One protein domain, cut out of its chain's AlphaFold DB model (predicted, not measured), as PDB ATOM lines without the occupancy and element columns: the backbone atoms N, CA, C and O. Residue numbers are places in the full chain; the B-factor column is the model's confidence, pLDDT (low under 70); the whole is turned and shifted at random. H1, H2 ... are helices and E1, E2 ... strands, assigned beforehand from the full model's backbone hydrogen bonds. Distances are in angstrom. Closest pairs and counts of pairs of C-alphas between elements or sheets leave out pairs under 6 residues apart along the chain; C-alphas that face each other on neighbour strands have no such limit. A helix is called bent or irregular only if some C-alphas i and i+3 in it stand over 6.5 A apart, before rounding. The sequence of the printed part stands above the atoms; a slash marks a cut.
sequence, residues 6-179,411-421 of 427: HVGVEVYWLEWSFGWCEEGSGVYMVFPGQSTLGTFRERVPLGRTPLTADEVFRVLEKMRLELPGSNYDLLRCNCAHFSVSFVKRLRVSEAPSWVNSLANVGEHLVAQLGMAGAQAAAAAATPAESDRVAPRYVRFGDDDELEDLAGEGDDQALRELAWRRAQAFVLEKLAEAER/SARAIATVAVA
ATOM      1  N   HIS A   6     108.516 139.375 154.659       82.56
ATOM      2  CA  HIS A   6     109.289 140.345 153.897       82.56
ATOM      3  C   HIS A   6     108.415 141.574 153.618       82.56
ATOM      4  O   HIS A   6     107.214 141.444 153.360       82.56
ATOM      5  N   VAL A   7     109.018 142.764 153.676       84.19
ATOM      6  CA  VAL A   7     108.327 144.046 153.490       84.19
ATOM      7  C   VAL A   7     109.077 144.900 152.472       84.19
ATOM      8  O   VAL A   7     110.290 145.087 152.576       84.19
ATOM      9  N   GLY A   8     108.341 145.436 151.505       90.19
ATOM     10  CA  GLY A   8     108.828 146.379 150.504       90.19
ATOM     11  C   GLY A   8     107.962 147.638 150.466       90.19
ATOM     12  O   GLY A   8     106.815 147.636 150.916       90.19
ATOM     13  N   VAL A   9     108.506 148.733 149.937       91.75
ATOM     14  CA  VAL A   9     107.774 149.991 149.725       91.75
ATOM     15  C   VAL A   9     107.713 150.270 148.230       91.75
ATOM     16  O   VAL A   9     108.702 150.680 147.627       91.75
ATOM     17  N   GLU A  10     106.547 150.048 147.633       93.50
ATOM     18  CA  GLU A  10     106.239 150.431 146.259       93.50
ATOM     19  C   GLU A  10     106.023 151.952 146.178       93.50
ATOM     20  O   GLU A  10     105.105 152.504 146.794       93.50
ATOM     21  N   VAL A  11     106.877 152.633 145.410       93.00
ATOM     22  CA  VAL A  11     106.743 154.050 145.041       93.00
ATOM     23  C   VAL A  11     107.419 154.280 143.684       93.00
ATOM     24  O   VAL A  11     108.485 153.729 143.420       93.00
ATOM     25  N   TYR A  12     106.782 155.059 142.801       90.38
ATOM     26  CA  TYR A  12     107.171 155.192 141.384       90.38
ATOM     27  C   TYR A  12     107.390 153.830 140.686       90.38
ATOM     28  O   TYR A  12     108.451 153.563 140.136       90.38
ATOM     29  N   TRP A  13     106.374 152.958 140.712       91.12
ATOM     30  CA  TRP A  13     106.336 151.651 140.021       91.12
ATOM     31  C   TRP A  13     107.407 150.615 140.417       91.12
ATOM     32  O   TRP A  13     107.381 149.509 139.883       91.12
ATOM     33  N   LEU A  14     108.303 150.928 141.356       92.12
ATOM     34  CA  LEU A  14     109.323 150.020 141.883       92.12
ATOM     35  C   LEU A  14     109.119 149.790 143.379       92.12
ATOM     36  O   LEU A  14     108.750 150.705 144.117       92.12
ATOM     37  N   GLU A  15     109.367 148.562 143.822       93.81
ATOM     38  CA  GLU A  15     109.311 148.147 145.220       93.81
ATOM     39  C   GLU A  15     110.716 148.138 145.817       93.81
ATOM     40  O   GLU A  15     111.586 147.391 145.377       93.81
ATOM     41  N   TRP A  16     110.926 148.981 146.825       94.88
ATOM     42  CA  TRP A  16     112.214 149.188 147.482       94.88
ATOM     43  C   TRP A  16     112.277 148.435 148.806       94.88
ATOM     44  O   TRP A  16     111.332 148.496 149.601       94.88
ATOM     45  N   SER A  17     113.395 147.765 149.080       93.25
ATOM     46  CA  SER A  17     113.623 147.070 150.350       93.25
ATOM     47  C   SER A  17     115.111 147.028 150.730       93.25
ATOM     48  O   SER A  17     115.960 147.600 150.046       93.25
ATOM     49  N   PHE A  18     115.420 146.375 151.848       92.00
ATOM     50  CA  PHE A  18     116.767 146.203 152.390       92.00
ATOM     51  C   PHE A  18     117.030 144.727 152.697       92.00
ATOM     52  O   PHE A  18     116.189 144.062 153.307       92.00
ATOM     53  N   GLY A  19     118.187 144.227 152.268       89.00
ATOM     54  CA  GLY A  19     118.608 142.831 152.382       89.00
ATOM     55  C   GLY A  19     120.113 142.700 152.620       89.00
ATOM     56  O   GLY A  19     120.853 143.679 152.540       89.00
ATOM     57  N   TRP A  20     120.562 141.478 152.912       87.19
ATOM     58  CA  TRP A  20     121.986 141.171 153.047       87.19
ATOM     59  C   TRP A  20     122.708 141.216 151.689       87.19
ATOM     60  O   TRP A  20     122.219 140.676 150.694       87.19
ATOM     61  N   CYS A  21     123.909 141.791 151.678       84.69
ATOM     62  CA  CYS A  21     124.960 141.515 150.698       84.69
ATOM     63  C   CYS A  21     126.334 141.756 151.336       84.69
ATOM     64  O   CYS A  21     126.435 142.480 152.326       84.69
ATOM     65  N   GLU A  22     127.372 141.113 150.804       81.25
ATOM     66  CA  GLU A  22     128.706 141.094 151.419       81.25
ATOM     67  C   GLU A  22     129.425 142.449 151.310       81.25
ATOM     68  O   GLU A  22     129.918 142.965 152.311       81.25
ATOM     69  N   GLU A  23     129.382 143.082 150.131       82.31
ATOM     70  CA  GLU A  23     129.894 144.438 149.904       82.31
ATOM     71  C   GLU A  23     128.795 145.409 149.421       82.31
ATOM     72  O   GLU A  23     127.745 145.013 148.911       82.31
ATOM     73  N   GLY A  24     129.037 146.714 149.587       86.06
ATOM     74  CA  GLY A  24     128.153 147.782 149.108       86.06
ATOM     75  C   GLY A  24     126.829 147.965 149.872       86.06
ATOM     76  O   GLY A  24     126.700 147.653 151.055       86.06
ATOM     77  N   SER A  25     125.847 148.552 149.179       90.44
ATOM     78  CA  SER A  25     124.517 148.913 149.698       90.44
ATOM     79  C   SER A  25     123.572 147.714 149.735       90.44
ATOM     80  O   SER A  25     123.278 147.138 148.688       90.44
ATOM     81  N   GLY A  26     122.977 147.437 150.898       91.19
ATOM     82  CA  GLY A  26     121.926 146.422 151.029       91.19
ATOM     83  C   GLY A  26     120.545 146.903 150.583       91.19
ATOM     84  O   GLY A  26     119.609 146.110 150.529       91.19
ATOM     85  N   VAL A  27     120.380 148.202 150.293       94.00
ATOM     86  CA  VAL A  27     119.140 148.746 149.718       94.00
ATOM     87  C   VAL A  27     119.057 148.342 148.249       94.00
ATOM     88  O   VAL A  27     119.975 148.629 147.477       94.00
ATOM     89  N   TYR A  28     117.950 147.703 147.871       92.38
ATOM     90  CA  TYR A  28     117.694 147.170 146.532       92.38
ATOM     91  C   TYR A  28     116.253 147.451 146.077       92.38
ATOM     92  O   TYR A  28     115.419 147.928 146.853       92.38
ATOM     93  N   MET A  29     115.967 147.148 144.810       93.75
ATOM     94  CA  MET A  29     114.643 147.272 144.203       93.75
ATOM     95  C   MET A  29     114.224 145.997 143.465       93.75
ATOM     96  O   MET A  29     115.065 145.255 142.961       93.75
ATOM     97  N   VAL A  30     112.916 145.773 143.371       90.06
ATOM     98  CA  VAL A  30     112.276 144.769 142.503       90.06
ATOM     99  C   VAL A  30     111.025 145.366 141.857       90.06
ATOM    100  O   VAL A  30     110.526 146.413 142.281       90.06
ATOM    101  N   PHE A  31     110.473 144.701 140.841       89.88
ATOM    102  CA  PHE A  31     109.119 145.025 140.394       89.88
ATOM    103  C   PHE A  31     108.094 144.632 141.477       89.88
ATOM    104  O   PHE A  31     108.248 143.574 142.095       89.88
ATOM    105  N   PRO A  32     107.042 145.437 141.718       85.62
ATOM    106  CA  PRO A  32     106.127 145.222 142.834       85.62
ATOM    107  C   PRO A  32     105.486 143.828 142.880       85.62
ATOM    108  O   PRO A  32     104.763 143.421 141.967       85.62
ATOM    109  N   GLY A  33     105.719 143.104 143.977       79.25
ATOM    110  CA  GLY A  33     105.280 141.721 144.182       79.25
ATOM    111  C   GLY A  33     106.163 140.633 143.551       79.25
ATOM    112  O   GLY A  33     105.792 139.465 143.636       79.25
ATOM    113  N   GLN A  34     107.315 140.973 142.957       82.31
ATOM    114  CA  GLN A  34     108.293 140.012 142.408       82.31
ATOM    115  C   GLN A  34     109.476 139.719 143.356       82.31
ATOM    116  O   GLN A  34     110.485 139.157 142.936       82.31
ATOM    117  N   SER A  35     109.379 140.092 144.638       80.81
ATOM    118  CA  SER A  35     110.406 139.762 145.637       80.81
ATOM    119  C   SER A  35     110.512 138.246 145.838       80.81
ATOM    120  O   SER A  35     109.526 137.580 146.145       80.81
ATOM    121  N   THR A  36     111.721 137.698 145.706       78.06
ATOM    122  CA  THR A  36     112.009 136.258 145.845       78.06
ATOM    123  C   THR A  36     112.037 135.771 147.298       78.06
ATOM    124  O   THR A  36     112.079 134.567 147.541       78.06
ATOM    125  N   LEU A  37     111.982 136.682 148.276       73.50
ATOM    126  CA  LEU A  37     112.101 136.388 149.712       73.50
ATOM    127  C   LEU A  37     110.804 135.856 150.361       73.50
ATOM    128  O   LEU A  37     110.697 135.794 151.587       73.50
ATOM    129  N   GLY A  38     109.804 135.481 149.563       72.38
ATOM    130  CA  GLY A  38     108.565 134.878 150.044       72.38
ATOM    131  C   GLY A  38     107.472 134.816 148.979       72.38
ATOM    132  O   GLY A  38     107.649 135.251 147.847       72.38
ATOM    133  N   THR A  39     106.303 134.301 149.351       77.38
ATOM    134  CA  THR A  39     105.099 134.397 148.521       77.38
ATOM    135  C   THR A  39     104.428 135.745 148.772       77.38
ATOM    136  O   THR A  39     104.102 136.070 149.918       77.38
ATOM    137  N   PHE A  40     104.204 136.526 147.711       82.56
ATOM    138  CA  PHE A  40     103.431 137.768 147.779       82.56
ATOM    139  C   PHE A  40     102.070 137.532 148.454       82.56
ATOM    140  O   PHE A  40     101.365 136.574 148.130       82.56
ATOM    141  N   ARG A  41     101.707 138.406 149.399       81.38
ATOM    142  CA  ARG A  41     100.501 138.271 150.225       81.38
ATOM    143  C   ARG A  41      99.509 139.399 149.984       81.38
ATOM    144  O   ARG A  41      98.346 139.130 149.705       81.38
ATOM    145  N   GLU A  42      99.946 140.643 150.149       80.56
ATOM    146  CA  GLU A  42      99.072 141.812 150.040       80.56
ATOM    147  C   GLU A  42      99.849 143.095 149.719       80.56
ATOM    148  O   GLU A  42     101.037 143.225 150.017       80.56
ATOM    149  N   ARG A  43      99.143 144.057 149.112       85.31
ATOM    150  CA  ARG A  43      99.568 145.452 148.961       85.31
ATOM    151  C   ARG A  43      98.654 146.318 149.809       85.31
ATOM    152  O   ARG A  43      97.438 146.243 149.638       85.31
ATOM    153  N   VAL A  44      99.213 147.169 150.665       82.62
ATOM    154  CA  VAL A  44      98.418 148.078 151.502       82.62
ATOM    155  C   VAL A  44      98.797 149.537 151.224       82.62
ATOM    156  O   VAL A  44      99.967 149.895 151.365       82.62
ATOM    157  N   PRO A  45      97.848 150.402 150.814       83.19
ATOM    158  CA  PRO A  45      98.131 151.810 150.548       83.19
ATOM    159  C   PRO A  45      98.662 152.559 151.777       83.19
ATOM    160  O   PRO A  45      98.104 152.443 152.866       83.19
ATOM    161  N   LEU A  46      99.694 153.381 151.574       82.50
ATOM    162  CA  LEU A  46     100.291 154.264 152.591       82.50
ATOM    163  C   LEU A  46      99.958 155.751 152.359       82.50
ATOM    164  O   LEU A  46     100.361 156.615 153.134       82.50
ATOM    165  N   GLY A  47      99.251 156.061 151.267       82.44
ATOM    166  CA  GLY A  47      98.868 157.416 150.871       82.44
ATOM    167  C   GLY A  47      99.608 157.903 149.624       82.44
ATOM    168  O   GLY A  47      99.854 157.142 148.684       82.44
ATOM    169  N   ARG A  48      99.928 159.200 149.593       84.62
ATOM    170  CA  ARG A  48     100.712 159.857 148.536       84.62
ATOM    171  C   ARG A  48     101.940 160.521 149.152       84.62
ATOM    172  O   ARG A  48     101.832 161.113 150.223       84.62
ATOM    173  N   THR A  49     103.080 160.428 148.473       88.06
ATOM    174  CA  THR A  49     104.274 161.221 148.806       88.06
ATOM    175  C   THR A  49     104.145 162.612 148.170       88.06
ATOM    176  O   THR A  49     103.681 162.693 147.034       88.06
ATOM    177  N   PRO A  50     104.528 163.703 148.863       88.19
ATOM    178  CA  PRO A  50     104.631 165.040 148.278       88.19
ATOM    179  C   PRO A  50     105.969 165.278 147.549       88.19
ATOM    180  O   PRO A  50     106.176 166.361 147.007       88.19
ATOM    181  N   LEU A  51     106.897 164.315 147.615       91.00
ATOM    182  CA  LEU A  51     108.217 164.381 146.984       91.00
ATOM    183  C   LEU A  51     108.133 164.049 145.489       91.00
ATOM    184  O   LEU A  51     107.287 163.246 145.096       91.00
ATOM    185  N   THR A  52     109.042 164.598 144.679       90.50
ATOM    186  CA  THR A  52     109.272 164.146 143.290       90.50
ATOM    187  C   THR A  52     110.150 162.886 143.233       90.50
ATOM    188  O   THR A  52     110.764 162.505 144.232       90.50
ATOM    189  N   ALA A  53     110.265 162.237 142.066       90.56
ATOM    190  CA  ALA A  53     111.140 161.068 141.903       90.56
ATOM    191  C   ALA A  53     112.610 161.394 142.214       90.56
ATOM    192  O   ALA A  53     113.258 160.652 142.943       90.56
ATOM    193  N   ASP A  54     113.099 162.550 141.763       91.19
ATOM    194  CA  ASP A  54     114.403 163.121 142.121       91.19
ATOM    195  C   ASP A  54     114.627 163.201 143.641       91.19
ATOM    196  O   ASP A  54     115.690 162.857 144.159       91.19
ATOM    197  N   GLU A  55     113.623 163.670 144.382       94.06
ATOM    198  CA  GLU A  55     113.689 163.768 145.841       94.06
ATOM    199  C   GLU A  55     113.621 162.393 146.517       94.06
ATOM    200  O   GLU A  55     114.314 162.174 147.513       94.06
ATOM    201  N   VAL A  56     112.855 161.447 145.962       94.62
ATOM    202  CA  VAL A  56     112.828 160.047 146.416       94.62
ATOM    203  C   VAL A  56     114.166 159.350 146.153       94.62
ATOM    204  O   VAL A  56     114.673 158.678 147.051       94.62
ATOM    205  N   PHE A  57     114.804 159.570 145.003       95.06
ATOM    206  CA  PHE A  57     116.143 159.047 144.727       95.06
ATOM    207  C   PHE A  57     117.199 159.654 145.655       95.06
ATOM    208  O   PHE A  57     117.987 158.901 146.215       95.06
ATOM    209  N   ARG A  58     117.160 160.964 145.946       94.75
ATOM    210  CA  ARG A  58     118.034 161.602 146.960       94.75
ATOM    211  C   ARG A  58     117.775 161.111 148.393       94.75
ATOM    212  O   ARG A  58     118.644 161.244 149.257       94.75
ATOM    213  N   VAL A  59     116.580 160.593 148.686       96.25
ATOM    214  CA  VAL A  59     116.265 159.917 149.956       96.25
ATOM    215  C   VAL A  59     116.863 158.509 149.974       96.25
ATOM    216  O   VAL A  59     117.531 158.156 150.946       96.25
ATOM    217  N   LEU A  60     116.658 157.737 148.906       96.00
ATOM    218  CA  LEU A  60     117.167 156.374 148.754       96.00
ATOM    219  C   LEU A  60     118.698 156.334 148.711       96.00
ATOM    220  O   LEU A  60     119.287 155.526 149.412       96.00
ATOM    221  N   GLU A  61     119.350 157.237 147.981       94.00
ATOM    222  CA  GLU A  61     120.811 157.375 147.894       94.00
ATOM    223  C   GLU A  61     121.451 157.576 149.277       94.00
ATOM    224  O   GLU A  61     122.418 156.903 149.624       94.00
ATOM    225  N   LYS A  62     120.853 158.418 150.131       94.62
ATOM    226  CA  LYS A  62     121.283 158.553 151.534       94.62
ATOM    227  C   LYS A  62     121.100 157.249 152.305       94.62
ATOM    228  O   LYS A  62     121.981 156.867 153.065       94.62
ATOM    229  N   MET A  63     120.001 156.531 152.075       94.88
ATOM    230  CA  MET A  63     119.787 155.218 152.688       94.88
ATOM    231  C   MET A  63     120.763 154.148 152.167       94.88
ATOM    232  O   MET A  63     121.179 153.323 152.967       94.88
ATOM    233  N   ARG A  64     121.208 154.196 150.899       92.81
ATOM    234  CA  ARG A  64     122.277 153.323 150.359       92.81
ATOM    235  C   ARG A  64     123.605 153.516 151.099       92.81
ATOM    236  O   ARG A  64     124.341 152.553 151.248       92.81
ATOM    237  N   LEU A  65     123.894 154.738 151.560       89.94
ATOM    238  CA  LEU A  65     125.096 155.078 152.338       89.94
ATOM    239  C   LEU A  65     124.952 154.760 153.838       89.94
ATOM    240  O   LEU A  65     125.922 154.379 154.487       89.94
ATOM    241  N   GLU A  66     123.749 154.914 154.397       91.88
ATOM    242  CA  GLU A  66     123.441 154.590 155.800       91.88
ATOM    243  C   GLU A  66     123.291 153.078 156.058       91.88
ATOM    244  O   GLU A  66     123.507 152.623 157.182       91.88
ATOM    245  N   LEU A  67     122.895 152.304 155.040       90.75
ATOM    246  CA  LEU A  67     122.517 150.890 155.143       90.75
ATOM    247  C   LEU A  67     123.329 150.015 154.161       90.75
ATOM    248  O   LEU A  67     122.806 149.563 153.133       90.75
ATOM    249  N   PRO A  68     124.611 149.740 154.468       91.38
ATOM    250  CA  PRO A  68     125.378 148.725 153.758       91.38
ATOM    251  C   PRO A  68     124.800 147.324 154.001       91.38
ATOM    252  O   PRO A  68     124.203 147.062 155.046       91.38
ATOM    253  N   GLY A  69     124.989 146.409 153.048       87.44
ATOM    254  CA  GLY A  69     124.416 145.059 153.107       87.44
ATOM    255  C   GLY A  69     124.913 144.238 154.292       87.44
ATOM    256  O   GLY A  69     124.128 143.526 154.917       87.44
ATOM    257  N   SER A  70     126.176 144.431 154.678       87.00
ATOM    258  CA  SER A  70     126.774 143.771 155.836       87.00
ATOM    259  C   SER A  70     126.215 144.263 157.183       87.00
ATOM    260  O   SER A  70     126.389 143.593 158.201       87.00
ATOM    261  N   ASN A  71     125.438 145.357 157.212       86.56
ATOM    262  CA  ASN A  71     124.662 145.777 158.389       86.56
ATOM    263  C   ASN A  71     123.268 145.126 158.476       86.56
ATOM    264  O   ASN A  71     122.527 145.438 159.410       86.56
ATOM    265  N   TYR A  72     122.881 144.241 157.547       85.62
ATOM    266  CA  TYR A  72     121.625 143.499 157.677       85.62
ATOM    267  C   TYR A  72     121.666 142.571 158.905       85.62
ATOM    268  O   TYR A  72     122.674 141.924 159.197       85.62
ATOM    269  N   ASP A  73     120.562 142.539 159.647       79.31
ATOM    270  CA  ASP A  73     120.334 141.700 160.824       79.31
ATOM    271  C   ASP A  73     118.832 141.409 160.928       79.31
ATOM    272  O   ASP A  73     118.017 142.333 161.029       79.31
ATOM    273  N   LEU A  74     118.461 140.125 160.925       76.06
ATOM    274  CA  LEU A  74     117.063 139.679 160.890       76.06
ATOM    275  C   LEU A  74     116.187 140.264 162.019       76.06
ATOM    276  O   LEU A  74     114.982 140.435 161.824       76.06
ATOM    277  N   LEU A  75     116.767 140.586 163.178       73.06
ATOM    278  CA  LEU A  75     116.060 141.075 164.366       73.06
ATOM    279  C   LEU A  75     116.173 142.598 164.548       73.06
ATOM    280  O   LEU A  75     115.245 143.206 165.078       73.06
ATOM    281  N   ARG A  76     117.307 143.199 164.159       73.69
ATOM    282  CA  ARG A  76     117.724 144.563 164.550       73.69
ATOM    283  C   ARG A  76     117.833 145.554 163.389       73.69
ATOM    284  O   ARG A  76     117.827 146.759 163.630       73.69
ATOM    285  N   CYS A  77     117.998 145.070 162.160       82.56
ATOM    286  CA  CYS A  77     118.227 145.897 160.976       82.56
ATOM    287  C   CYS A  77     117.806 145.117 159.719       82.56
ATOM    288  O   CYS A  77     118.630 144.555 159.005       82.56
ATOM    289  N   ASN A  78     116.498 145.024 159.485       83.44
ATOM    290  CA  ASN A  78     115.915 144.206 158.415       83.44
ATOM    291  C   ASN A  78     115.083 145.044 157.423       83.44
ATOM    292  O   ASN A  78     114.935 146.259 157.575       83.44
ATOM    293  N   CYS A  79     114.500 144.378 156.421       85.81
ATOM    294  CA  CYS A  79     113.622 144.993 155.420       85.81
ATOM    295  C   CYS A  79     112.525 145.895 156.024       85.81
ATOM    296  O   CYS A  79     112.321 147.007 155.544       85.81
ATOM    297  N   ALA A  80     111.883 145.490 157.122       83.31
ATOM    298  CA  ALA A  80     110.835 146.281 157.765       83.31
ATOM    299  C   ALA A  80     111.374 147.514 158.521       83.31
ATOM    300  O   ALA A  80     110.726 148.564 158.519       83.31
ATOM    301  N   HIS A  81     112.580 147.442 159.103       84.69
ATOM    302  CA  HIS A  81     113.264 148.616 159.669       84.69
ATOM    303  C   HIS A  81     113.564 149.655 158.575       84.69
ATOM    304  O   HIS A  81     113.302 150.851 158.759       84.69
ATOM    305  N   PHE A  82     114.037 149.197 157.407       91.00
ATOM    306  CA  PHE A  82     114.177 150.035 156.216       91.00
ATOM    307  C   PHE A  82     112.832 150.636 155.795       91.00
ATOM    308  O   PHE A  82     112.749 151.857 155.667       91.00
ATOM    309  N   SER A  83     111.773 149.830 155.645       88.44
ATOM    310  CA  SER A  83     110.457 150.315 155.210       88.44
ATOM    311  C   SER A  83     109.922 151.407 156.137       88.44
ATOM    312  O   SER A  83     109.513 152.462 155.660       88.44
ATOM    313  N   VAL A  84     109.997 151.223 157.459       85.62
ATOM    314  CA  VAL A  84     109.567 152.235 158.442       85.62
ATOM    315  C   VAL A  84     110.398 153.523 158.346       85.62
ATOM    316  O   VAL A  84     109.843 154.616 158.479       85.62
ATOM    317  N   SER A  85     111.709 153.430 158.100       89.62
ATOM    318  CA  SER A  85     112.579 154.602 157.900       89.62
ATOM    319  C   SER A  85     112.267 155.328 156.585       89.62
ATOM    320  O   SER A  85     112.078 156.547 156.572       89.62
ATOM    321  N   PHE A  86     112.131 154.584 155.484       93.00
ATOM    322  CA  PHE A  86     111.859 155.124 154.155       93.00
ATOM    323  C   PHE A  86     110.479 155.787 154.091       93.00
ATOM    324  O   PHE A  86     110.376 156.935 153.674       93.00
ATOM    325  N   VAL A  87     109.435 155.143 154.621       89.38
ATOM    326  CA  VAL A  87     108.066 155.686 154.692       89.38
ATOM    327  C   VAL A  87     108.008 157.010 155.468       89.38
ATOM    328  O   VAL A  87     107.338 157.947 155.031       89.38
ATOM    329  N   LYS A  88     108.777 157.149 156.559       89.00
ATOM    330  CA  LYS A  88     108.925 158.428 157.282       89.00
ATOM    331  C   LYS A  88     109.619 159.496 156.427       89.00
ATOM    332  O   LYS A  88     109.179 160.645 156.410       89.00
ATOM    333  N   ARG A  89     110.669 159.131 155.682       93.94
ATOM    334  CA  ARG A  89     111.386 160.043 154.764       93.94
ATOM    335  C   ARG A  89     110.542 160.452 153.550       93.94
ATOM    336  O   ARG A  89     110.659 161.593 153.117       93.94
ATOM    337  N   LEU A  90     109.651 159.579 153.074       91.62
ATOM    338  CA  LEU A  90     108.659 159.847 152.022       91.62
ATOM    339  C   LEU A  90     107.530 160.801 152.456       91.62
ATOM    340  O   LEU A  90     106.737 161.206 151.613       91.62
ATOM    341  N   ARG A  91     107.432 161.172 153.745       90.06
ATOM    342  CA  ARG A  91     106.429 162.121 154.279       90.06
ATOM    343  C   ARG A  91     104.969 161.757 153.953       90.06
ATOM    344  O   ARG A  91     104.120 162.645 153.866       90.06
ATOM    345  N   VAL A  92     104.669 160.474 153.763       84.25
ATOM    346  CA  VAL A  92     103.292 160.009 153.537       84.25
ATOM    347  C   VAL A  92     102.498 160.131 154.838       84.25
ATOM    348  O   VAL A  92     103.035 159.889 155.919       84.25
ATOM    349  N   SER A  93     101.243 160.570 154.749       60.78
ATOM    350  CA  SER A  93     100.534 161.136 155.906       60.78
ATOM    351  C   SER A  93     100.216 160.134 157.016       60.78
ATOM    352  O   SER A  93     100.258 160.508 158.184       60.78
ATOM    353  N   GLU A  94      99.898 158.883 156.674       60.53
ATOM    354  CA  GLU A  94      99.425 157.879 157.635       60.53
ATOM    355  C   GLU A  94      99.984 156.489 157.301       60.53
ATOM    356  O   GLU A  94      99.361 155.689 156.607       60.53
ATOM    357  N   ALA A  95     101.172 156.178 157.825       56.19
ATOM    358  CA  ALA A  95     101.662 154.804 157.871       56.19
ATOM    359  C   ALA A  95     100.869 154.024 158.941       56.19
ATOM    360  O   ALA A  95     100.944 154.400 160.117       56.19
ATOM    361  N   PRO A  96     100.131 152.951 158.596       61.25
ATOM    362  CA  PRO A  96      99.353 152.202 159.579       61.25
ATOM    363  C   PRO A  96     100.210 151.670 160.734       61.25
ATOM    364  O   PRO A  96     101.369 151.292 160.549       61.25
ATOM    365  N   SER A  97      99.633 151.578 161.934       63.62
ATOM    366  CA  SER A  97     100.346 151.104 163.131       63.62
ATOM    367  C   SER A  97     100.984 149.724 162.932       63.62
ATOM    368  O   SER A  97     102.131 149.531 163.330       63.62
ATOM    369  N   TRP A  98     100.310 148.810 162.224       61.00
ATOM    370  CA  TRP A  98     100.833 147.474 161.914       61.00
ATOM    371  C   TRP A  98     102.074 147.482 160.999       61.00
ATOM    372  O   TRP A  98     102.862 146.545 161.075       61.00
ATOM    373  N   VAL A  99     102.319 148.531 160.199       59.00
ATOM    374  CA  VAL A  99     103.576 148.669 159.428       59.00
ATOM    375  C   VAL A  99     104.751 148.921 160.372       59.00
ATOM    376  O   VAL A  99     105.837 148.392 160.161       59.00
ATOM    377  N   ASN A 100     104.528 149.665 161.461       57.81
ATOM    378  CA  ASN A 100     105.520 149.789 162.527       57.81
ATOM    379  C   ASN A 100     105.639 148.470 163.314       57.81
ATOM    380  O   ASN A 100     106.749 148.068 163.636       57.81
ATOM    381  N   SER A 101     104.535 147.746 163.551       57.72
ATOM    382  CA  SER A 101     104.578 146.406 164.165       57.72
ATOM    383  C   SER A 101     105.317 145.366 163.314       57.72
ATOM    384  O   SER A 101     105.899 144.448 163.877       57.72
ATOM    385  N   LEU A 102     105.365 145.509 161.986       54.88
ATOM    386  CA  LEU A 102     106.182 144.641 161.134       54.88
ATOM    387  C   LEU A 102     107.690 144.859 161.310       54.88
ATOM    388  O   LEU A 102     108.443 143.944 161.001       54.88
ATOM    389  N   ALA A 103     108.155 145.990 161.855       53.56
ATOM    390  CA  ALA A 103     109.555 146.102 162.283       53.56
ATOM    391  C   ALA A 103     109.865 145.139 163.447       53.56
ATOM    392  O   ALA A 103     110.977 144.619 163.543       53.56
ATOM    393  N   ASN A 104     108.857 144.798 164.258       56.84
ATOM    394  CA  ASN A 104     108.964 143.892 165.397       56.84
ATOM    395  C   ASN A 104     108.944 142.398 164.986       56.84
ATOM    396  O   ASN A 104     108.489 141.550 165.756       56.84
ATOM    397  N   VAL A 105     109.504 142.041 163.816       56.84
ATOM    398  CA  VAL A 105     109.779 140.633 163.434       56.84
ATOM    399  C   VAL A 105     110.516 139.906 164.565       56.84
ATOM    400  O   VAL A 105     110.220 138.750 164.856       56.84
ATOM    401  N   GLY A 106     111.420 140.612 165.257       58.03
ATOM    402  CA  GLY A 106     112.110 140.099 166.436       58.03
ATOM    403  C   GLY A 106     111.171 139.696 167.574       58.03
ATOM    404  O   GLY A 106     111.312 138.595 168.093       58.03
ATOM    405  N   GLU A 107     110.166 140.505 167.928       59.88
ATOM    406  CA  GLU A 107     109.187 140.130 168.963       59.88
ATOM    407  C   GLU A 107     108.350 138.916 168.541       59.88
ATOM    408  O   GLU A 107     108.035 138.067 169.370       59.88
ATOM    409  N   HIS A 108     108.015 138.793 167.253       63.81
ATOM    410  CA  HIS A 108     107.270 137.643 166.732       63.81
ATOM    411  C   HIS A 108     108.104 136.353 166.720       63.81
ATOM    412  O   HIS A 108     107.610 135.313 167.155       63.81
ATOM    413  N   LEU A 109     109.375 136.416 166.312       61.91
ATOM    414  CA  LEU A 109     110.304 135.285 166.407       61.91
ATOM    415  C   LEU A 109     110.542 134.887 167.871       61.91
ATOM    416  O   LEU A 109     110.509 133.703 168.192       61.91
ATOM    417  N   VAL A 110     110.699 135.856 168.778       65.38
ATOM    418  CA  VAL A 110     110.840 135.610 170.225       65.38
ATOM    419  C   VAL A 110     109.568 134.999 170.821       65.38
ATOM    420  O   VAL A 110     109.664 134.105 171.659       65.38
ATOM    421  N   ALA A 111     108.379 135.406 170.370       65.19
ATOM    422  CA  ALA A 111     107.110 134.824 170.810       65.19
ATOM    423  C   ALA A 111     106.874 133.391 170.290       65.19
ATOM    424  O   ALA A 111     106.158 132.628 170.936       65.19
ATOM    425  N   GLN A 112     107.460 133.015 169.146       66.38
ATOM    426  CA  GLN A 112     107.322 131.674 168.555       66.38
ATOM    427  C   GLN A 112     108.433 130.695 168.971       66.38
ATOM    428  O   GLN A 112     108.160 129.508 169.135       66.38
ATOM    429  N   LEU A 113     109.670 131.172 169.139       71.06
ATOM    430  CA  LEU A 113     110.874 130.348 169.338       71.06
ATOM    431  C   LEU A 113     111.562 130.586 170.697       71.06
ATOM    432  O   LEU A 113     112.564 129.939 171.012       71.06
ATOM    433  N   GLY A 114     111.068 131.534 171.498       74.94
ATOM    434  CA  GLY A 114     111.781 132.070 172.658       74.94
ATOM    435  C   GLY A 114     112.988 132.927 172.256       74.94
ATOM    436  O   GLY A 114     113.426 132.920 171.105       74.94
ATOM    437  N   MET A 115     113.575 133.653 173.216       74.25
ATOM    438  CA  MET A 115     114.767 134.483 172.966       74.25
ATOM    439  C   MET A 115     115.916 133.690 172.328       74.25
ATOM    440  O   MET A 115     116.452 134.109 171.307       74.25
ATOM    441  N   ALA A 116     116.251 132.525 172.891       76.00
ATOM    442  CA  ALA A 116     117.356 131.703 172.407       76.00
ATOM    443  C   ALA A 116     117.097 131.122 171.005       76.00
ATOM    444  O   ALA A 116     118.004 131.109 170.176       76.00
ATOM    445  N   GLY A 117     115.867 130.683 170.708       75.81
ATOM    446  CA  GLY A 117     115.514 130.164 169.385       75.81
ATOM    447  C   GLY A 117     115.457 131.259 168.316       75.81
ATOM    448  O   GLY A 117     115.929 131.045 167.203       75.81
ATOM    449  N   ALA A 118     114.975 132.458 168.662       69.94
ATOM    450  CA  ALA A 118     115.014 133.621 167.778       69.94
ATOM    451  C   ALA A 118     116.454 134.078 167.483       69.94
ATOM    452  O   ALA A 118     116.780 134.381 166.338       69.94
ATOM    453  N   GLN A 119     117.330 134.076 168.495       71.00
ATOM    454  CA  GLN A 119     118.758 134.369 168.331       71.00
ATOM    455  C   GLN A 119     119.469 133.311 167.477       71.00
ATOM    456  O   GLN A 119     120.231 133.675 166.587       71.00
ATOM    457  N   ALA A 120     119.187 132.020 167.685       72.12
ATOM    458  CA  ALA A 120     119.743 130.943 166.867       72.12
ATOM    459  C   ALA A 120     119.270 131.021 165.404       72.12
ATOM    460  O   ALA A 120     120.079 130.878 164.491       72.12
ATOM    461  N   ALA A 121     117.984 131.308 165.168       68.75
ATOM    462  CA  ALA A 121     117.443 131.504 163.824       68.75
ATOM    463  C   ALA A 121     118.066 132.724 163.120       68.75
ATOM    464  O   ALA A 121     118.398 132.644 161.942       68.75
ATOM    465  N   ALA A 122     118.278 133.831 163.840       68.06
ATOM    466  CA  ALA A 122     118.953 135.010 163.303       68.06
ATOM    467  C   ALA A 122     120.432 134.744 162.978       68.06
ATOM    468  O   ALA A 122     120.879 135.097 161.893       68.06
ATOM    469  N   ALA A 123     121.165 134.061 163.863       68.19
ATOM    470  CA  ALA A 123     122.567 133.692 163.644       68.19
ATOM    471  C   ALA A 123     122.757 132.659 162.514       68.19
ATOM    472  O   ALA A 123     123.809 132.620 161.888       68.19
ATOM    473  N   ALA A 124     121.743 131.837 162.223       68.38
ATOM    474  CA  ALA A 124     121.738 130.945 161.060       68.38
ATOM    475  C   ALA A 124     121.359 131.663 159.746       68.38
ATOM    476  O   ALA A 124     121.704 131.187 158.669       68.38
ATOM    477  N   ALA A 125     120.649 132.794 159.829       63.22
ATOM    478  CA  ALA A 125     120.148 133.565 158.687       63.22
ATOM    479  C   ALA A 125     120.939 134.861 158.414       63.22
ATOM    480  O   ALA A 125     120.525 135.682 157.594       63.22
ATOM    481  N   THR A 126     122.033 135.113 159.132       64.94
ATOM    482  CA  THR A 126     122.867 136.313 158.984       64.94
ATOM    483  C   THR A 126     124.295 135.999 159.453       64.94
ATOM    484  O   THR A 126     124.441 135.521 160.578       64.94
ATOM    485  N   PRO A 127     125.347 136.280 158.655       64.75
ATOM    486  CA  PRO A 127     126.735 136.025 159.047       64.75
ATOM    487  C   PRO A 127     127.149 136.671 160.377       64.75
ATOM    488  O   PRO A 127     126.672 137.756 160.756       64.75
ATOM    489  N   ALA A 128     128.055 135.993 161.087       67.75
ATOM    490  CA  ALA A 128     128.570 136.445 162.372       67.75
ATOM    491  C   ALA A 128     129.321 137.774 162.220       67.75
ATOM    492  O   ALA A 128     129.884 138.063 161.171       67.75
ATOM    493  N   GLU A 129     129.327 138.602 163.267       65.50
ATOM    494  CA  GLU A 129     129.884 139.964 163.213       65.50
ATOM    495  C   GLU A 129     131.392 139.999 162.888       65.50
ATOM    496  O   GLU A 129     131.866 140.956 162.284       65.50
ATOM    497  N   SER A 130     132.123 138.920 163.200       67.06
ATOM    498  CA  SER A 130     133.524 138.693 162.815       67.06
ATOM    499  C   SER A 130     133.753 138.525 161.313       67.06
ATOM    500  O   SER A 130     134.853 138.791 160.832       67.06
ATOM    501  N   ASP A 131     132.730 138.077 160.590       66.62
ATOM    502  CA  ASP A 131     132.825 137.610 159.205       66.62
ATOM    503  C   ASP A 131     132.334 138.698 158.228       66.62
ATOM    504  O   ASP A 131     132.237 138.485 157.022       66.62
ATOM    505  N   ARG A 132     131.985 139.879 158.757       68.00
ATOM    506  CA  ARG A 132     131.406 140.997 158.008       68.00
ATOM    507  C   ARG A 132     132.505 141.866 157.417       68.00
ATOM    508  O   ARG A 132     133.186 142.599 158.134       68.00
ATOM    509  N   VAL A 133     132.636 141.833 156.096       64.12
ATOM    510  CA  VAL A 133     133.518 142.751 155.370       64.12
ATOM    511  C   VAL A 133     132.986 144.184 155.504       64.12
ATOM    512  O   VAL A 133     131.779 144.449 155.418       64.12
ATOM    513  N   ALA A 134     133.893 145.133 155.748       60.62
ATOM    514  CA  ALA A 134     133.553 146.551 155.757       60.62
ATOM    515  C   ALA A 134     133.166 146.983 154.328       60.62
ATOM    516  O   ALA A 134     133.926 146.713 153.399       60.62
ATOM    517  N   PRO A 135     132.021 147.659 154.125       60.75
ATOM    518  CA  PRO A 135     131.466 147.886 152.796       60.75
ATOM    519  C   PRO A 135     132.392 148.754 151.943       60.75
ATOM    520  O   PRO A 135     132.499 149.970 152.130       60.75
ATOM    521  N   ARG A 136     133.034 148.130 150.955       62.72
ATOM    522  CA  ARG A 136     133.727 148.840 149.887       62.72
ATOM    523  C   ARG A 136     132.685 149.571 149.044       62.72
ATOM    524  O   ARG A 136     131.739 148.962 148.555       62.72
ATOM    525  N   TYR A 137     132.859 150.873 148.852       62.78
ATOM    526  CA  TYR A 137     132.083 151.643 147.880       62.78
ATOM    527  C   TYR A 137     132.963 151.892 146.655       62.78
ATOM    528  O   TYR A 137     133.749 152.840 146.631       62.78
ATOM    529  N   VAL A 138     132.870 151.008 145.657       63.72
ATOM    530  CA  VAL A 138     133.501 151.230 144.351       63.72
ATOM    531  C   VAL A 138     132.733 152.320 143.609       63.72
ATOM    532  O   VAL A 138     131.502 152.336 143.584       63.72
ATOM    533  N   ARG A 139     133.475 153.250 143.002       69.50
ATOM    534  CA  ARG A 139     132.935 154.233 142.066       69.50
ATOM    535  C   ARG A 139     133.254 153.769 140.649       69.50
ATOM    536  O   ARG A 139     134.353 154.026 140.169       69.50
ATOM    537  N   PHE A 140     132.290 153.106 140.027       71.69
ATOM    538  CA  PHE A 140     132.328 152.718 138.617       71.69
ATOM    539  C   PHE A 140     132.372 153.955 137.709       71.69
ATOM    540  O   PHE A 140     131.834 155.007 138.086       71.69
ATOM    541  N   GLY A 141     133.025 153.833 136.552       72.56
ATOM    542  CA  GLY A 141     133.183 154.890 135.564       72.56
ATOM    543  C   GLY A 141     131.916 155.149 134.748       72.56
ATOM    544  O   GLY A 141     130.862 155.507 135.294       72.56
ATOM    545  N   ASP A 142     132.051 155.026 133.430       78.69
ATOM    546  CA  ASP A 142     130.931 155.071 132.489       78.69
ATOM    547  C   ASP A 142     130.013 153.840 132.630       78.69
ATOM    548  O   ASP A 142     130.175 153.009 133.527       78.69
ATOM    549  N   ASP A 143     128.946 153.799 131.832       79.62
ATOM    550  CA  ASP A 143     127.999 152.682 131.853       79.62
ATOM    551  C   ASP A 143     128.544 151.455 131.096       79.62
ATOM    552  O   ASP A 143     128.159 150.339 131.429       79.62
ATOM    553  N   ASP A 144     129.484 151.631 130.159       83.44
ATOM    554  CA  ASP A 144     130.077 150.533 129.384       83.44
ATOM    555  C   ASP A 144     130.981 149.657 130.282       83.44
ATOM    556  O   ASP A 144     130.769 148.447 130.370       83.44
ATOM    557  N   GLU A 145     131.908 150.261 131.048       83.69
ATOM    558  CA  GLU A 145     132.729 149.557 132.062       83.69
ATOM    559  C   GLU A 145     131.854 148.822 133.097       83.69
ATOM    560  O   GLU A 145     132.182 147.727 133.562       83.69
ATOM    561  N   LEU A 146     130.719 149.424 133.462       85.44
ATOM    562  CA  LEU A 146     129.778 148.876 134.434       85.44
ATOM    563  C   LEU A 146     128.988 147.674 133.884       85.44
ATOM    564  O   LEU A 146     128.715 146.739 134.640       85.44
ATOM    565  N   GLU A 147     128.614 147.687 132.601       87.38
ATOM    566  CA  GLU A 147     127.930 146.562 131.955       87.38
ATOM    567  C   GLU A 147     128.872 145.381 131.688       87.38
ATOM    568  O   GLU A 147     128.464 144.243 131.932       87.38
ATOM    569  N   ASP A 148     130.132 145.626 131.309       88.62
ATOM    570  CA  ASP A 148     131.148 144.573 131.173       88.62
ATOM    571  C   ASP A 148     131.409 143.871 132.521       88.62
ATOM    572  O   ASP A 148     131.274 142.649 132.616       88.62
ATOM    573  N   LEU A 149     131.682 144.621 133.600       85.81
ATOM    574  CA  LEU A 149     131.914 144.047 134.939       85.81
ATOM    575  C   LEU A 149     130.692 143.278 135.475       85.81
ATOM    576  O   LEU A 149     130.835 142.203 136.063       85.81
ATOM    577  N   ALA A 150     129.478 143.788 135.248       86.31
ATOM    578  CA  ALA A 150     128.252 143.074 135.606       86.31
ATOM    579  C   ALA A 150     128.042 141.802 134.757       86.31
ATOM    580  O   ALA A 150     127.463 140.831 135.247       86.31
ATOM    581  N   GLY A 151     128.525 141.788 133.509       86.44
ATOM    582  CA  GLY A 151     128.538 140.623 132.620       86.44
ATOM    583  C   GLY A 151     129.567 139.556 133.013       86.44
ATOM    584  O   GLY A 151     129.286 138.365 132.873       86.44
ATOM    585  N   GLU A 152     130.716 139.959 133.563       90.38
ATOM    586  CA  GLU A 152     131.710 139.054 134.167       90.38
ATOM    587  C   GLU A 152     131.257 138.475 135.523       90.38
ATOM    588  O   GLU A 152     131.817 137.481 135.992       90.38
ATOM    589  N   GLY A 153     130.204 139.040 136.124       84.69
ATOM    590  CA  GLY A 153     129.597 138.561 137.368       84.69
ATOM    591  C   GLY A 153     130.041 139.305 138.629       84.69
ATOM    592  O   GLY A 153     129.908 138.756 139.724       84.69
ATOM    593  N   ASP A 154     130.553 140.537 138.513       86.31
ATOM    594  CA  ASP A 154     130.806 141.392 139.675       86.31
ATOM    595  C   ASP A 154     129.472 141.798 140.336       86.31
ATOM    596  O   ASP A 154     128.648 142.536 139.782       86.31
ATOM    597  N   ASP A 155     129.258 141.289 141.552       83.31
ATOM    598  CA  ASP A 155     128.016 141.452 142.312       83.31
ATOM    599  C   ASP A 155     127.771 142.917 142.733       83.31
ATOM    600  O   ASP A 155     126.627 143.315 142.967       83.31
ATOM    601  N   GLN A 156     128.818 143.752 142.804       82.69
ATOM    602  CA  GLN A 156     128.705 145.181 143.097       82.69
ATOM    603  C   GLN A 156     128.372 145.990 141.834       82.69
ATOM    604  O   GLN A 156     127.509 146.873 141.895       82.69
ATOM    605  N   ALA A 157     128.988 145.660 140.695       86.25
ATOM    606  CA  ALA A 157     128.666 146.227 139.389       86.25
ATOM    607  C   ALA A 157     127.205 145.937 139.023       86.25
ATOM    608  O   ALA A 157     126.445 146.856 138.724       86.25
ATOM    609  N   LEU A 158     126.759 144.684 139.173       87.31
ATOM    610  CA  LEU A 158     125.375 144.278 138.921       87.31
ATOM    611  C   LEU A 158     124.362 145.088 139.756       87.31
ATOM    612  O   LEU A 158     123.311 145.488 139.248       87.31
ATOM    613  N   ARG A 159     124.683 145.382 141.025       86.19
ATOM    614  CA  ARG A 159     123.835 146.182 141.933       86.19
ATOM    615  C   ARG A 159     123.807 147.668 141.578       86.19
ATOM    616  O   ARG A 159     122.753 148.294 141.703       86.19
ATOM    617  N   GLU A 160     124.924 148.247 141.143       88.31
ATOM    618  CA  GLU A 160     124.957 149.641 140.685       88.31
ATOM    619  C   GLU A 160     124.292 149.801 139.310       88.31
ATOM    620  O   GLU A 160     123.528 150.744 139.109       88.31
ATOM    621  N   LEU A 161     124.467 148.837 138.403       88.88
ATOM    622  CA  LEU A 161     123.776 148.785 137.115       88.88
ATOM    623  C   LEU A 161     122.256 148.677 137.295       88.88
ATOM    624  O   LEU A 161     121.499 149.413 136.659       88.88
ATOM    625  N   ALA A 162     121.797 147.816 138.209       89.50
ATOM    626  CA  ALA A 162     120.386 147.725 138.581       89.50
ATOM    627  C   ALA A 162     119.852 149.056 139.144       89.50
ATOM    628  O   ALA A 162     118.746 149.467 138.794       89.50
ATOM    629  N   TRP A 163     120.645 149.774 139.949       90.81
ATOM    630  CA  TRP A 163     120.294 151.108 140.445       90.81
ATOM    631  C   TRP A 163     120.194 152.157 139.322       90.81
ATOM    632  O   TRP A 163     119.168 152.835 139.233       90.81
ATOM    633  N   ARG A 164     121.187 152.261 138.426       90.38
ATOM    634  CA  ARG A 164     121.154 153.203 137.285       90.38
ATOM    635  C   ARG A 164     119.971 152.908 136.349       90.38
ATOM    636  O   ARG A 164     119.210 153.813 136.002       90.38
ATOM    637  N   ARG A 165     119.728 151.630 136.025       90.00
ATOM    638  CA  ARG A 165     118.574 151.188 135.214       90.00
ATOM    639  C   ARG A 165     117.228 151.446 135.913       90.00
ATOM    640  O   ARG A 165     116.274 151.850 135.249       90.00
ATOM    641  N   ALA A 166     117.145 151.310 137.239       89.88
ATOM    642  CA  ALA A 166     115.957 151.674 138.018       89.88
ATOM    643  C   ALA A 166     115.656 153.185 137.979       89.88
ATOM    644  O   ALA A 166     114.490 153.577 137.884       89.88
ATOM    645  N   GLN A 167     116.687 154.039 138.003       90.81
ATOM    646  CA  GLN A 167     116.524 155.487 137.821       90.81
ATOM    647  C   GLN A 167     115.998 155.823 136.420       90.81
ATOM    648  O   GLN A 167     115.009 156.550 136.298       90.81
ATOM    649  N   ALA A 168     116.593 155.239 135.373       88.81
ATOM    650  CA  ALA A 168     116.149 155.426 133.991       88.81
ATOM    651  C   ALA A 168     114.683 154.996 133.782       88.81
ATOM    652  O   ALA A 168     113.884 155.776 133.262       88.81
ATOM    653  N   PHE A 169     114.302 153.809 134.271       90.50
ATOM    654  CA  PHE A 169     112.933 153.283 134.190       90.50
ATOM    655  C   PHE A 169     111.891 154.222 134.819       90.50
ATOM    656  O   PHE A 169     110.840 154.468 134.228       90.50
ATOM    657  N   VAL A 170     112.171 154.788 135.999       88.06
ATOM    658  CA  VAL A 170     111.245 155.722 136.665       88.06
ATOM    659  C   VAL A 170     111.086 157.024 135.879       88.06
ATOM    660  O   VAL A 170     109.969 157.532 135.763       88.06
ATOM    661  N   LEU A 171     112.174 157.560 135.323       86.00
ATOM    662  CA  LEU A 171     112.139 158.784 134.520       86.00
ATOM    663  C   LEU A 171     111.409 158.568 133.183       86.00
ATOM    664  O   LEU A 171     110.611 159.414 132.779       86.00
ATOM    665  N   GLU A 172     111.595 157.413 132.540       84.19
ATOM    666  CA  GLU A 172     110.839 157.020 131.347       84.19
ATOM    667  C   GLU A 172     109.340 156.866 131.648       84.19
ATOM    668  O   GLU A 172     108.505 157.436 130.943       84.19
ATOM    669  N   LYS A 173     108.981 156.170 132.734       80.56
ATOM    670  CA  LYS A 173     107.584 155.979 133.162       80.56
ATOM    671  C   LYS A 173     106.912 157.289 133.585       80.56
ATOM    672  O   LYS A 173     105.716 157.463 133.352       80.56
ATOM    673  N   LEU A 174     107.666 158.258 134.112       82.31
ATOM    674  CA  LEU A 174     107.186 159.633 134.283       82.31
ATOM    675  C   LEU A 174     106.964 160.337 132.940       82.31
ATOM    676  O   LEU A 174     105.916 160.952 132.753       82.31
ATOM    677  N   ALA A 175     107.884 160.211 131.981       76.88
ATOM    678  CA  ALA A 175     107.721 160.787 130.646       76.88
ATOM    679  C   ALA A 175     106.567 160.140 129.847       76.88
ATOM    680  O   ALA A 175     105.950 160.799 129.012       76.88
ATOM    681  N   GLU A 176     106.239 158.868 130.079       74.25
ATOM    682  CA  GLU A 176     104.986 158.233 129.631       74.25
ATOM    683  C   GLU A 176     103.768 158.851 130.315       74.25
ATOM    684  O   GLU A 176     102.899 159.394 129.632       74.25
ATOM    685  N   ALA A 177     103.729 158.846 131.650       68.31
ATOM    686  CA  ALA A 177     102.600 159.364 132.420       68.31
ATOM    687  C   ALA A 177     102.312 160.846 132.119       68.31
ATOM    688  O   ALA A 177     101.152 161.249 132.068       68.31
ATOM    689  N   GLU A 178     103.338 161.657 131.855       68.19
ATOM    690  CA  GLU A 178     103.187 163.037 131.393       68.19
ATOM    691  C   GLU A 178     102.695 163.154 129.945       68.19
ATOM    692  O   GLU A 178     101.916 164.062 129.650       68.19
ATOM    693  N   ARG A 179     103.108 162.264 129.030       65.25
ATOM    694  CA  ARG A 179     102.570 162.226 127.657       65.25
ATOM    695  C   ARG A 179     101.082 161.874 127.665       65.25
ATOM    696  O   ARG A 179     100.309 162.542 126.976       65.25
ATOM    697  N   SER A 411     103.393 163.812 143.274       61.09
ATOM    698  CA  SER A 411     102.296 163.054 143.896       61.09
ATOM    699  C   SER A 411     102.217 161.564 143.512       61.09
ATOM    700  O   SER A 411     101.123 161.047 143.234       61.09
ATOM    701  N   ALA A 412     103.322 160.822 143.583       73.62
ATOM    702  CA  ALA A 412     103.239 159.359 143.534       73.62
ATOM    703  C   ALA A 412     102.400 158.786 144.695       73.62
ATOM    704  O   ALA A 412     102.396 159.308 145.815       73.62
ATOM    705  N   ARG A 413     101.695 157.675 144.441       79.88
ATOM    706  CA  ARG A 413     101.155 156.829 145.517       79.88
ATOM    707  C   ARG A 413     102.299 156.027 146.134       79.88
ATOM    708  O   ARG A 413     103.186 155.587 145.407       79.88
ATOM    709  N   ALA A 414     102.235 155.813 147.443       79.12
ATOM    710  CA  ALA A 414     103.096 154.872 148.150       79.12
ATOM    711  C   ALA A 414     102.256 153.700 148.670       79.12
ATOM    712  O   ALA A 414     101.127 153.890 149.139       79.12
ATOM    713  N   ILE A 415     102.797 152.491 148.576       77.94
ATOM    714  CA  ILE A 415     102.133 151.235 148.928       77.94
ATOM    715  C   ILE A 415     103.151 150.358 149.670       77.94
ATOM    716  O   ILE A 415     104.308 150.287 149.275       77.94
ATOM    717  N   ALA A 416     102.747 149.694 150.752       77.00
ATOM    718  CA  ALA A 416     103.543 148.630 151.356       77.00
ATOM    719  C   ALA A 416     103.227 147.308 150.651       77.00
ATOM    720  O   ALA A 416     102.068 146.886 150.654       77.00
ATOM    721  N   THR A 417     104.238 146.642 150.098       74.69
ATOM    722  CA  THR A 417     104.140 145.223 149.739       74.69
ATOM    723  C   THR A 417     104.478 144.385 150.962       74.69
ATOM    724  O   THR A 417     105.476 144.632 151.639       74.69
ATOM    725  N   VAL A 418     103.667 143.361 151.218       72.19
ATOM    726  CA  VAL A 418     103.953 142.317 152.201       72.19
ATOM    727  C   VAL A 418     103.997 140.969 151.489       72.19
ATOM    728  O   VAL A 418     103.068 140.602 150.764       72.19
ATOM    729  N   ALA A 419     105.056 140.204 151.739       69.56
ATOM    730  CA  ALA A 419     105.179 138.800 151.362       69.56
ATOM    731  C   ALA A 419     105.398 137.946 152.620       69.56
ATOM    732  O   ALA A 419     106.007 138.402 153.588       69.56
ATOM    733  N   VAL A 420     104.896 136.709 152.631       64.00
ATOM    734  CA  VAL A 420     105.196 135.746 153.706       64.00
ATOM    735  C   VAL A 420     106.362 134.881 153.266       64.00
ATOM    736  O   VAL A 420     106.308 134.298 152.183       64.00
ATOM    737  N   ALA A 421     107.376 134.732 154.113       58.84
ATOM    738  CA  ALA A 421     108.363 133.681 153.927       58.84
ATOM    739  C   ALA A 421     107.676 132.326 154.170       58.84
ATOM    740  O   ALA A 421     107.446 131.916 155.309       58.84
TER     741      ALA A 421
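This is residues 6 to 179 and 411 to 421 of the 427 residues of the protein "Desi2 protein" of Symbiodinium natans (UniProt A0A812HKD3). A strongly twisted sheet of five antiparallel strands has H2 and the first arm of the bent helix H3 over one face, with H1 on that face near the E3 edge. The long helix H5 runs past the same edge, with H4 folded back at its beginning, while the second arm of H3 turns away from the sheet. The printed part has 185 residues with five named helices and five named strands, in the order E1 E2 E3 E4 H1 H2 H3 H4 H5 E5; the sheet's order is E3 E2 E1 E5 E4 and the class is mixed. The whole is compact, with a radius of gyration of the C-alphas of 17.0 A and spans of 53 by 40 by 26 A.

E1, residues 6 to 11, begins at C-alpha 6 (109.289, 140.345, 153.897). E2 is residues 14 to 18, E3 residues 27 to 30, E4 residues 39 to 48, 25.8 A long, and E5 residues 413 to 420, 23.0 A. H1 is residues 53 to 66, 19.7 A, H2 residues 79 to 89 and H4 residues 143 to 152. H5, residues 155 to 179, is 36.0 A long and ends at C-alpha 179 (102.570, 162.226, 127.657). H3, residues 97 to 124, was assigned as one helix by its hydrogen bonds but is bent, with C-alphas 112 and 115 9.1 A apart; its arms are H3a, residues 97 to 112, and H3b, residues 115 to 124. H3a is itself irregular, with C-alphas 103 and 106 7.7 A apart.

E1, E2 and E3 form a meander, each strand the antiparallel neighbour of the one before; N 16 and O 9 are 2.9 A apart, N 28 and O 17 2.9 A. E5 is an inner strand, the antiparallel neighbour of E1, with N 8 and O 417 at 3.0 A, and of the edge strand E4, with N 44 and O 416 at 2.9 A. H1, H2 and H3a on one face give two layers, a sheet and its helices. H2 is over E2 and E1, along the strands, at a height over the sheet of 7.9 A. H2 and H3a, a helical hairpin, touch at Ala 80 and Ala 103, their closest C-alphas, 4.7 A. H3a and H3b are about perpendicular, at 81 degrees. H5 only grazes the sheet with residues 159 to 170, and touches H4 at a steep tilt of 50 degrees, closest at the C-alphas of Ala 150 and Leu 158, 4.6 A. Every O i to N i+4 pair is within hydrogen-bond range in H2, H3b, H4 and H5, against 9 of 10 in H1 and 7 of 12 in H3a.

The C-alphas of Ala 116 and Arg 179 are the farthest apart, 56.2 A. Residues 180 to 410 are not printed, and C-alphas 179 and 411 are 16.3 A apart across that cut. The links H1 to H2 and H3 to H4 are long. Mean pLDDT of the printed part is 79.9, with 47 residues under 70, among them 93 to 112 and 121 to 139.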